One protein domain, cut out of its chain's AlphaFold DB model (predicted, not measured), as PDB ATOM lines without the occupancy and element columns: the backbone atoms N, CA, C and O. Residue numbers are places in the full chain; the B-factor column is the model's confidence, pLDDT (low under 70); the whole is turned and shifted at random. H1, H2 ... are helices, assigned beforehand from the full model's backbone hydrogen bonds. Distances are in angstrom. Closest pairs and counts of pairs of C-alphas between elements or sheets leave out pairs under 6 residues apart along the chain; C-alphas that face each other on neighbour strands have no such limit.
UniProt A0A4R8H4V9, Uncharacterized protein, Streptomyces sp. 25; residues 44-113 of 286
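What this domain is: This is residues 44 to 113 of the 286 residues of an uncharacterized protein of Streptomyces sp. 25 (UniProt A0A4R8H4V9). An elongated helical domain in which H4, the longest helix, joins two ends: H1, H3 and the first residues of H4 gather at one end, and the short H5 and H6 make the other. The short H2 sits on one side near H5, and the helices have few contacts with each other. The printed part has 70 residues with six named helices, H1 to H6 in chain order, and no named strand; the class is all helix. The whole is compact, with a radius of gyration of the C-alphas of 12.7 A, and spans 38 by 24 by 18 A.

Where its parts are: Find C-alpha 44 at (127.543, 157.875, 220.959); from there H1 runs 15.6 A to residue 54. H2 is residues 58 to 63. H3, residues 70 to 81, is 16.1 A long. Look for C-alpha 86 at (138.779, 155.315, 217.982), where H4 starts its 19.9 A to residue 99. H5 is residues 102 to 107, and H6, residues 110 to 113, ends at C-alpha 113 (156.766, 144.853, 241.090).

How they stand to each other: H1 touches residues 86 to 90 of H4, closest at the C-alphas of Leu 52 and Pro 86, 5.9 A, at a shallow tilt of 30 degrees, the same way. H1 also touches residues 73 to 77 of H3, closest at the C-alphas of Val 49 and Ile 76, 7.3 A, at a steep tilt of 64 degrees, opposite ways. H2 and H5 are close but not clearly touching, with the C-alphas of Glu 59 and Ala 103 closest at 7.7 A. H5 and H6 only just touch, only at the corner, with 3 pairs of C-alphas within 8 A, closest Ala 105 and Leu 111 at 5.9 A. H2 and H4 are apart. Every O i to N i+4 pair is within hydrogen-bond range in H3, H4 and H5, against 6 of 7 in H1 and 1 of 2 in H2; H6 is too short for one.

The domain as a whole: The C-alphas farthest apart, Gly 44 and Glu 108, are 38.4 A apart. The printed part has no cut and no long link. Confidence is under 70 at residues 44 to 46, 66 to 68, 107 and 109 to 113.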
ATOM      1  N   GLY A  44     126.623 158.234 222.052       59.16
ATOM      2  CA  GLY A  44     127.543 157.875 220.959       59.16
ATOM      3  C   GLY A  44     129.028 157.831 221.358       59.16
ATOM      4  O   GLY A  44     129.833 157.138 220.733       59.16
ATOM      5  N   GLN A  45     129.416 158.536 222.426       64.62
ATOM      6  CA  GLN A  45     130.797 158.537 222.923       64.62
ATOM      7  C   GLN A  45     131.065 157.364 223.871       64.62
ATOM      8  O   GLN A  45     132.194 156.881 223.927       64.62
ATOM      9  N   THR A  46     130.046 156.848 224.568       68.06
ATOM     10  CA  THR A  46     130.188 155.611 225.354       68.06
ATOM     11  C   THR A  46     130.505 154.411 224.480       68.06
ATOM     12  O   THR A  46     131.362 153.616 224.856       68.06
ATOM     13  N   ASP A  47     129.884 154.304 223.308       71.69
ATOM     14  CA  ASP A  47     130.127 153.180 222.398       71.69
ATOM     15  C   ASP A  47     131.514 153.269 221.757       71.69
ATOM     16  O   ASP A  47     132.194 152.259 221.603       71.69
ATOM     17  N   SER A  48     131.997 154.488 221.502       72.69
ATOM     18  CA  SER A  48     133.364 154.732 221.023       72.69
ATOM     19  C   SER A  48     134.431 154.365 222.062       72.69
ATOM     20  O   SER A  48     135.477 153.822 221.711       72.69
ATOM     21  N   VAL A  49     134.173 154.632 223.349       75.50
ATOM     22  CA  VAL A  49     135.063 154.230 224.451       75.50
ATOM     23  C   VAL A  49     135.024 152.714 224.652       75.50
ATOM     24  O   VAL A  49     136.082 152.102 224.744       75.50
ATOM     25  N   LYS A  50     133.839 152.092 224.621       76.19
ATOM     26  CA  LYS A  50     133.694 150.628 224.698       76.19
ATOM     27  C   LYS A  50     134.373 149.913 223.528       76.19
ATOM     28  O   LYS A  50     135.023 148.895 223.729       76.19
ATOM     29  N   ALA A  51     134.257 150.451 222.314       77.56
ATOM     30  CA  ALA A  51     134.945 149.921 221.139       77.56
ATOM     31  C   ALA A  51     136.472 150.020 221.275       77.56
ATOM     32  O   ALA A  51     137.192 149.129 220.828       77.56
ATOM     33  N   LEU A  52     136.970 151.079 221.922       77.94
ATOM     34  CA  LEU A  52     138.391 151.219 222.221       77.94
ATOM     35  C   LEU A  52     138.842 150.209 223.286       77.94
ATOM     36  O   LEU A  52     139.870 149.570 223.097       77.94
ATOM     37  N   GLU A  53     138.072 150.049 224.364       78.88
ATOM     38  CA  GLU A  53     138.326 149.077 225.439       78.88
ATOM     39  C   GLU A  53     138.349 147.635 224.910       78.88
ATOM     40  O   GLU A  53     139.234 146.863 225.270       78.88
ATOM     41  N   ALA A  54     137.439 147.292 223.994       78.69
ATOM     42  CA  ALA A  54     137.389 145.976 223.356       78.69
ATOM     43  C   ALA A  54     138.605 145.678 222.456       78.69
ATOM     44  O   ALA A  54     138.917 144.515 222.221       78.69
ATOM     45  N   GLY A  55     139.285 146.710 221.945       76.88
ATOM     46  CA  GLY A  55     140.463 146.559 221.083       76.88
ATOM     47  C   GLY A  55     141.805 146.631 221.818       76.88
ATOM     48  O   GLY A  55     142.860 146.611 221.169       76.88
ATOM     49  N   TRP A  56     141.807 146.815 223.142       79.56
ATOM     50  CA  TRP A  56     143.049 146.883 223.910       79.56
ATOM     51  C   TRP A  56     143.826 145.563 223.814       79.56
ATOM     52  O   TRP A  56     143.213 144.498 223.747       79.56
ATOM     53  N   PRO A  57     145.174 145.604 223.841       79.50
ATOM     54  CA  PRO A  57     145.966 144.395 224.027       79.50
ATOM     55  C   PRO A  57     145.462 143.623 225.259       79.50
ATOM     56  O   PRO A  57     145.237 144.250 226.303       79.50
ATOM     57  N   PRO A  58     145.268 142.297 225.168       73.69
ATOM     58  CA  PRO A  58     144.654 141.512 226.239       73.69
ATOM     59  C   PRO A  58     145.454 141.598 227.545       73.69
ATOM     60  O   PRO A  58     144.889 141.580 228.638       73.69
ATOM     61  N   GLU A  59     146.769 141.786 227.442       77.00
ATOM     62  CA  GLU A  59     147.661 141.919 228.585       77.00
ATOM     63  C   GLU A  59     147.536 143.295 229.260       77.00
ATOM     64  O   GLU A  59     147.661 143.406 230.479       77.00
ATOM     65  N   LEU A  60     147.224 144.344 228.491       76.38
ATOM     66  CA  LEU A  60     146.893 145.665 229.032       76.38
ATOM     67  C   LEU A  60     145.514 145.650 229.706       76.38
ATOM     68  O   LEU A  60     145.353 146.231 230.779       76.38
ATOM     69  N   ALA A  61     144.536 144.969 229.103       77.94
ATOM     70  CA  ALA A  61     143.193 144.832 229.662       77.94
ATOM     71  C   ALA A  61     143.204 144.102 231.017       77.94
ATOM     72  O   ALA A  61     142.497 144.510 231.933       77.94
ATOM     73  N   ALA A  62     144.068 143.094 231.185       77.81
ATOM     74  CA  ALA A  62     144.230 142.360 232.443       77.81
ATOM     75  C   ALA A  62     144.830 143.200 233.592       77.81
ATOM     76  O   ALA A  62     144.623 142.887 234.764       77.81
ATOM     77  N   LEU A  63     145.585 144.258 233.272       72.44
ATOM     78  CA  LEU A  63     146.196 145.155 234.261       72.44
ATOM     79  C   LEU A  63     145.268 146.278 234.723       72.44
ATOM     80  O   LEU A  63     145.541 146.925 235.740       72.44
ATOM     81  N   LEU A  64     144.215 146.557 233.961       73.12
ATOM     82  CA  LEU A  64     143.311 147.660 234.233       73.12
ATOM     83  C   LEU A  64     142.108 147.176 235.057       73.12
ATOM     84  O   LEU A  64     141.676 146.032 234.923       73.12
ATOM     85  N   PRO A  65     141.554 148.029 235.939       71.56
ATOM     86  CA  PRO A  65     140.298 147.725 236.610       71.56
ATOM     87  C   PRO A  65     139.189 147.420 235.587       71.56
ATOM     88  O   PRO A  65     139.226 147.956 234.478       71.56
ATOM     89  N   PRO A  66     138.153 146.643 235.962       64.94
ATOM     90  CA  PRO A  66     137.068 146.239 235.056       64.94
ATOM     91  C   PRO A  66     136.262 147.417 234.479       64.94
ATOM     92  O   PRO A  66     135.438 147.233 233.591       64.94
ATOM     93  N   HIS A  67     136.481 148.626 234.992       63.34
ATOM     94  CA  HIS A  67     135.994 149.878 234.437       63.34
ATOM     95  C   HIS A  67     137.187 150.799 234.171       63.34
ATOM     96  O   HIS A  67     138.067 150.944 235.023       63.34
ATOM     97  N   CYS A  68     137.200 151.458 233.010       66.19
ATOM     98  CA  CYS A  68     138.242 152.418 232.676       66.19
ATOM     99  C   CYS A  68     138.275 153.559 233.716       66.19
ATOM    100  O   CYS A  68     137.257 154.228 233.933       66.19
ATOM    101  N   PRO A  69     139.424 153.787 234.384       73.56
ATOM    102  CA  PRO A  69     139.591 154.876 235.336       73.56
ATOM    103  C   PRO A  69     139.175 156.224 234.741       73.56
ATOM    104  O   PRO A  69     139.482 156.519 233.585       73.56
ATOM    105  N   ALA A  70     138.533 157.077 235.547       70.25
ATOM    106  CA  ALA A  70     137.996 158.367 235.095       70.25
ATOM    107  C   ALA A  70     139.034 159.228 234.351       70.25
ATOM    108  O   ALA A  70     138.727 159.785 233.304       70.25
ATOM    109  N   VAL A  71     140.284 159.232 234.823       72.38
ATOM    110  CA  VAL A  71     141.404 159.966 234.211       72.38
ATOM    111  C   VAL A  71     141.718 159.478 232.789       72.38
ATOM    112  O   VAL A  71     142.009 160.276 231.900       72.38
ATOM    113  N   LEU A  72     141.645 158.165 232.548       74.25
ATOM    114  CA  LEU A  72     141.867 157.587 231.220       74.25
ATOM    115  C   LEU A  72     140.674 157.857 230.304       74.25
ATOM    116  O   LEU A  72     140.861 158.237 229.149       74.25
ATOM    117  N   ARG A  73     139.455 157.741 230.836       78.19
ATOM    118  CA  ARG A  73     138.216 158.057 230.119       78.19
ATOM    119  C   ARG A  73     138.183 159.514 229.653       78.19
ATOM    120  O   ARG A  73     137.879 159.764 228.494       78.19
ATOM    121  N   GLU A  74     138.548 160.461 230.512       77.06
ATOM    122  CA  GLU A  74     138.636 161.888 230.171       77.06
ATOM    123  C   GLU A  74     139.653 162.148 229.061       77.06
ATOM    124  O   GLU A  74     139.355 162.844 228.094       77.06
ATOM    125  N   ALA A  75     140.827 161.523 229.137       77.88
ATOM    126  CA  ALA A  75     141.854 161.703 228.126       77.88
ATOM    127  C   ALA A  75     141.497 161.061 226.767       77.88
ATOM    128  O   ALA A  75     141.872 161.589 225.718       77.88
ATOM    129  N   ILE A  76     140.749 159.950 226.769       80.94
ATOM    130  CA  ILE A  76     140.189 159.348 225.548       80.94
ATOM    131  C   ILE A  76     139.156 160.292 224.926       80.94
ATOM    132  O   ILE A  76     139.214 160.551 223.726       80.94
ATOM    133  N   LEU A  77     138.250 160.847 225.731       81.94
ATOM    134  CA  LEU A  77     137.223 161.776 225.255       81.94
ATOM    135  C   LEU A  77     137.830 163.067 224.714       81.94
ATOM    136  O   LEU A  77     137.428 163.522 223.650       81.94
ATOM    137  N   ASP A  78     138.847 163.609 225.375       80.31
ATOM    138  CA  ASP A  78     139.610 164.752 224.878       80.31
ATOM    139  C   ASP A  78     140.260 164.469 223.518       80.31
ATOM    140  O   ASP A  78     140.296 165.335 222.643       80.31
ATOM    141  N   ALA A  79     140.757 163.249 223.312       80.62
ATOM    142  CA  ALA A  79     141.371 162.860 222.051       80.62
ATOM    143  C   ALA A  79     140.339 162.645 220.928       80.62
ATOM    144  O   ALA A  79     140.616 163.017 219.787       80.62
ATOM    145  N   LEU A  80     139.161 162.097 221.250       81.62
ATOM    146  CA  LEU A  80     138.035 161.958 220.319       81.62
ATOM    147  C   LEU A  80     137.445 163.328 219.947       81.62
ATOM    148  O   LEU A  80     137.230 163.610 218.771       81.62
ATOM    149  N   ASN A  81     137.273 164.221 220.926       78.06
ATOM    150  CA  ASN A  81     136.834 165.603 220.707       78.06
ATOM    151  C   ASN A  81     137.849 166.407 219.873       78.06
ATOM    152  O   ASN A  81     137.472 167.336 219.168       78.06
ATOM    153  N   GLY A  82     139.128 166.024 219.908       78.81
ATOM    154  CA  GLY A  82     140.186 166.552 219.043       78.81
ATOM    155  C   GLY A  82     140.179 166.021 217.602       78.81
ATOM    156  O   GLY A  82     141.153 166.248 216.886       78.81
ATOM    157  N   GLY A  83     139.135 165.295 217.184       77.25
ATOM    158  CA  GLY A  83     138.941 164.828 215.805       77.25
ATOM    159  C   GLY A  83     139.624 163.503 215.457       77.25
ATOM    160  O   GLY A  83     139.706 163.153 214.282       77.25
ATOM    161  N   ARG A  84     140.134 162.755 216.443       79.75
ATOM    162  CA  ARG A  84     140.740 161.433 216.202       79.75
ATOM    163  C   ARG A  84     139.684 160.342 216.225       79.75
ATOM    164  O   ARG A  84     138.782 160.373 217.057       79.75
ATOM    165  N   THR A  85     139.836 159.341 215.364       84.38
ATOM    166  CA  THR A  85     138.952 158.171 215.392       84.38
ATOM    167  C   THR A  85     139.373 157.188 216.492       84.38
ATOM    168  O   THR A  85     140.554 157.134 216.860       84.38
ATOM    169  N   PRO A  86     138.448 156.360 217.010       78.50
ATOM    170  CA  PRO A  86     138.779 155.315 217.982       78.50
ATOM    171  C   PRO A  86     139.876 154.361 217.483       78.50
ATOM    172  O   PRO A  86     140.788 154.020 218.229       78.50
ATOM    173  N   GLN A  87     139.854 154.000 216.197       80.75
ATOM    174  CA  GLN A  87     140.856 153.120 215.581       80.75
ATOM    175  C   GLN A  87     142.264 153.737 215.585       80.75
ATOM    176  O   GLN A  87     143.229 153.075 215.957       80.75
ATOM    177  N   GLN A  88     142.390 155.030 215.270       85.38
ATOM    178  CA  GLN A  88     143.679 155.732 215.311       85.38
ATOM    179  C   GLN A  88     144.258 155.808 216.729       85.38
ATOM    180  O   GLN A  88     145.477 155.761 216.920       85.38
ATOM    181  N   LEU A  89     143.393 155.938 217.738       84.00
ATOM    182  CA  LEU A  89     143.816 155.889 219.137       84.00
ATOM    183  C   LEU A  89     144.300 154.492 219.512       84.00
ATOM    184  O   LEU A  89     145.342 154.376 220.155       84.00
ATOM    185  N   LEU A  90     143.599 153.453 219.058       83.12
ATOM    186  CA  LEU A  90     143.972 152.065 219.287       83.12
ATOM    187  C   LEU A  90     145.357 151.743 218.722       83.12
ATOM    188  O   LEU A  90     146.235 151.297 219.459       83.12
ATOM    189  N   GLU A  91     145.585 152.047 217.444       83.19
ATOM    190  CA  GLU A  91     146.871 151.806 216.788       83.19
ATOM    191  C   GLU A  91     148.010 152.532 217.501       83.19
ATOM    192  O   GLU A  91     149.103 151.998 217.677       83.19
ATOM    193  N   ARG A  92     147.763 153.763 217.955       84.19
ATOM    194  CA  ARG A  92     148.765 154.542 218.681       84.19
ATOM    195  C   ARG A  92     149.069 153.948 220.053       84.19
ATOM    196  O   ARG A  92     150.232 153.961 220.462       84.19
ATOM    197  N   ILE A  93     148.053 153.452 220.762       83.88
ATOM    198  CA  ILE A  93     148.216 152.761 222.046       83.88
ATOM    199  C   ILE A  93     149.022 151.481 221.836       83.88
ATOM    200  O   ILE A  93     150.014 151.284 222.531       83.88
ATOM    201  N   GLN A  94     148.676 150.674 220.832       81.44
ATOM    202  CA  GLN A  94     149.390 149.445 220.491       81.44
ATOM    203  C   GLN A  94     150.848 149.720 220.109       81.44
ATOM    204  O   GLN A  94     151.758 149.123 220.677       81.44
ATOM    205  N   ARG A  95     151.106 150.685 219.218       81.62
ATOM    206  CA  ARG A  95     152.480 151.064 218.851       81.62
ATOM    207  C   ARG A  95     153.278 151.495 220.075       81.62
ATOM    208  O   ARG A  95     154.380 151.011 220.279       81.62
ATOM    209  N   ARG A  96     152.718 152.343 220.945       81.75
ATOM    210  CA  ARG A  96     153.410 152.760 222.177       81.75
ATOM    211  C   ARG A  96     153.629 151.611 223.156       81.75
ATOM    212  O   ARG A  96     154.672 151.587 223.801       81.75
ATOM    213  N   TRP A  97     152.681 150.684 223.261       81.38
ATOM    214  CA  TRP A  97     152.784 149.495 224.106       81.38
ATOM    215  C   TRP A  97     154.004 148.643 223.736       81.38
ATOM    216  O   TRP A  97     154.785 148.264 224.610       81.38
ATOM    217  N   TRP A  98     154.223 148.435 222.436       80.06
ATOM    218  CA  TRP A  98     155.362 147.677 221.920       80.06
ATOM    219  C   TRP A  98     156.663 148.486 221.897       80.06
ATOM    220  O   TRP A  98     157.677 148.030 222.417       80.06
ATOM    221  N   THR A  99     156.646 149.709 221.358       81.19
ATOM    222  CA  THR A  99     157.853 150.535 221.179       81.19
ATOM    223  C   THR A  99     158.510 150.927 222.500       81.19
ATOM    224  O   THR A  99     159.732 150.983 222.580       81.19
ATOM    225  N   HIS A 100     157.727 151.188 223.547       74.88
ATOM    226  CA  HIS A 100     158.275 151.520 224.866       74.88
ATOM    227  C   HIS A 100     158.538 150.287 225.740       74.88
ATOM    228  O   HIS A 100     158.837 150.433 226.922       74.88
ATOM    229  N   GLY A 101     158.427 149.080 225.175       74.88
ATOM    230  CA  GLY A 101     158.777 147.842 225.861       74.88
ATOM    231  C   GLY A 101     157.821 147.443 226.983       74.88
ATOM    232  O   GLY A 101     158.171 146.570 227.770       74.88
ATOM    233  N   TYR A 102     156.616 148.021 227.068       75.44
ATOM    234  CA  TYR A 102     155.654 147.679 228.121       75.44
ATOM    235  C   TYR A 102     155.180 146.226 228.026       75.44
ATOM    236  O   TYR A 102     155.044 145.564 229.050       75.44
ATOM    237  N   ALA A 103     155.016 145.699 226.808       74.25
ATOM    238  CA  ALA A 103     154.715 144.284 226.593       74.25
ATOM    239  C   ALA A 103     155.806 143.363 227.175       74.25
ATOM    240  O   ALA A 103     155.516 142.376 227.847       74.25
ATOM    241  N   ARG A 104     157.074 143.733 226.965       70.56
ATOM    242  CA  ARG A 104     158.238 142.987 227.449       70.56
ATOM    243  C   ARG A 104     158.400 143.105 228.967       70.56
ATOM    244  O   ARG A 104     158.542 142.092 229.641       70.56
ATOM    245  N   ALA A 105     158.255 144.312 229.510       73.75
ATOM    246  CA  ALA A 105     158.288 144.573 230.950       73.75
ATOM    247  C   ALA A 105     157.144 143.875 231.714       73.75
ATOM    248  O   ALA A 105     157.247 143.644 232.922       73.75
ATOM    249  N   LEU A 106     156.041 143.541 231.032       75.62
ATOM    250  CA  LEU A 106     154.957 142.745 231.605       75.62
ATOM    251  C   LEU A 106     155.315 141.264 231.657       75.62
ATOM    252  O   LEU A 106     155.157 140.644 232.706       75.62
ATOM    253  N   ALA A 107     155.826 140.722 230.549       69.81
ATOM    254  CA  ALA A 107     156.263 139.331 230.453       69.81
ATOM    255  C   ALA A 107     157.396 139.010 231.445       69.81
ATOM    256  O   ALA A 107     157.417 137.940 232.043       69.81
ATOM    257  N   GLU A 108     158.293 139.969 231.681       74.12
ATOM    258  CA  GLU A 108     159.399 139.867 232.645       74.12
ATOM    259  C   GLU A 108     158.951 140.139 234.104       74.12
ATOM    260  O   GLU A 108     159.736 140.020 235.045       74.12
ATOM    261  N   GLY A 109     157.674 140.484 234.331       63.06
ATOM    262  CA  GLY A 109     157.095 140.700 235.663       63.06
ATOM    263  C   GLY A 109     157.511 142.008 236.355       63.06
ATOM    264  O   GLY A 109     157.163 142.229 237.521       63.06
ATOM    265  N   GLU A 110     158.218 142.903 235.663       61.97
ATOM    266  CA  GLU A 110     158.682 144.189 236.199       61.97
ATOM    267  C   GLU A 110     157.532 145.169 236.464       61.97
ATOM    268  O   GLU A 110     157.556 145.919 237.448       61.97
ATOM    269  N   LEU A 111     156.479 145.122 235.640       57.75
ATOM    270  CA  LEU A 111     155.280 145.950 235.820       57.75
ATOM    271  C   LEU A 111     154.482 145.572 237.080       57.75
ATOM    272  O   LEU A 111     153.908 146.445 237.733       57.75
ATOM    273  N   SER A 112     154.524 144.303 237.496       50.50
ATOM    274  CA  SER A 112     153.868 143.819 238.719       50.50
ATOM    275  C   SER A 112     154.601 144.235 240.000       50.50
ATOM    276  O   SER A 112     153.959 144.404 241.040       50.50
ATOM    277  N   ARG A 113     155.928 144.447 239.940       41.84
ATOM    278  CA  ARG A 113     156.766 144.853 241.090       41.84
ATOM    279  C   ARG A 113     156.770 146.363 241.352       41.84
ATOM    280  O   ARG A 113     157.207 146.797 242.413       41.84
TER     281      ARG A 113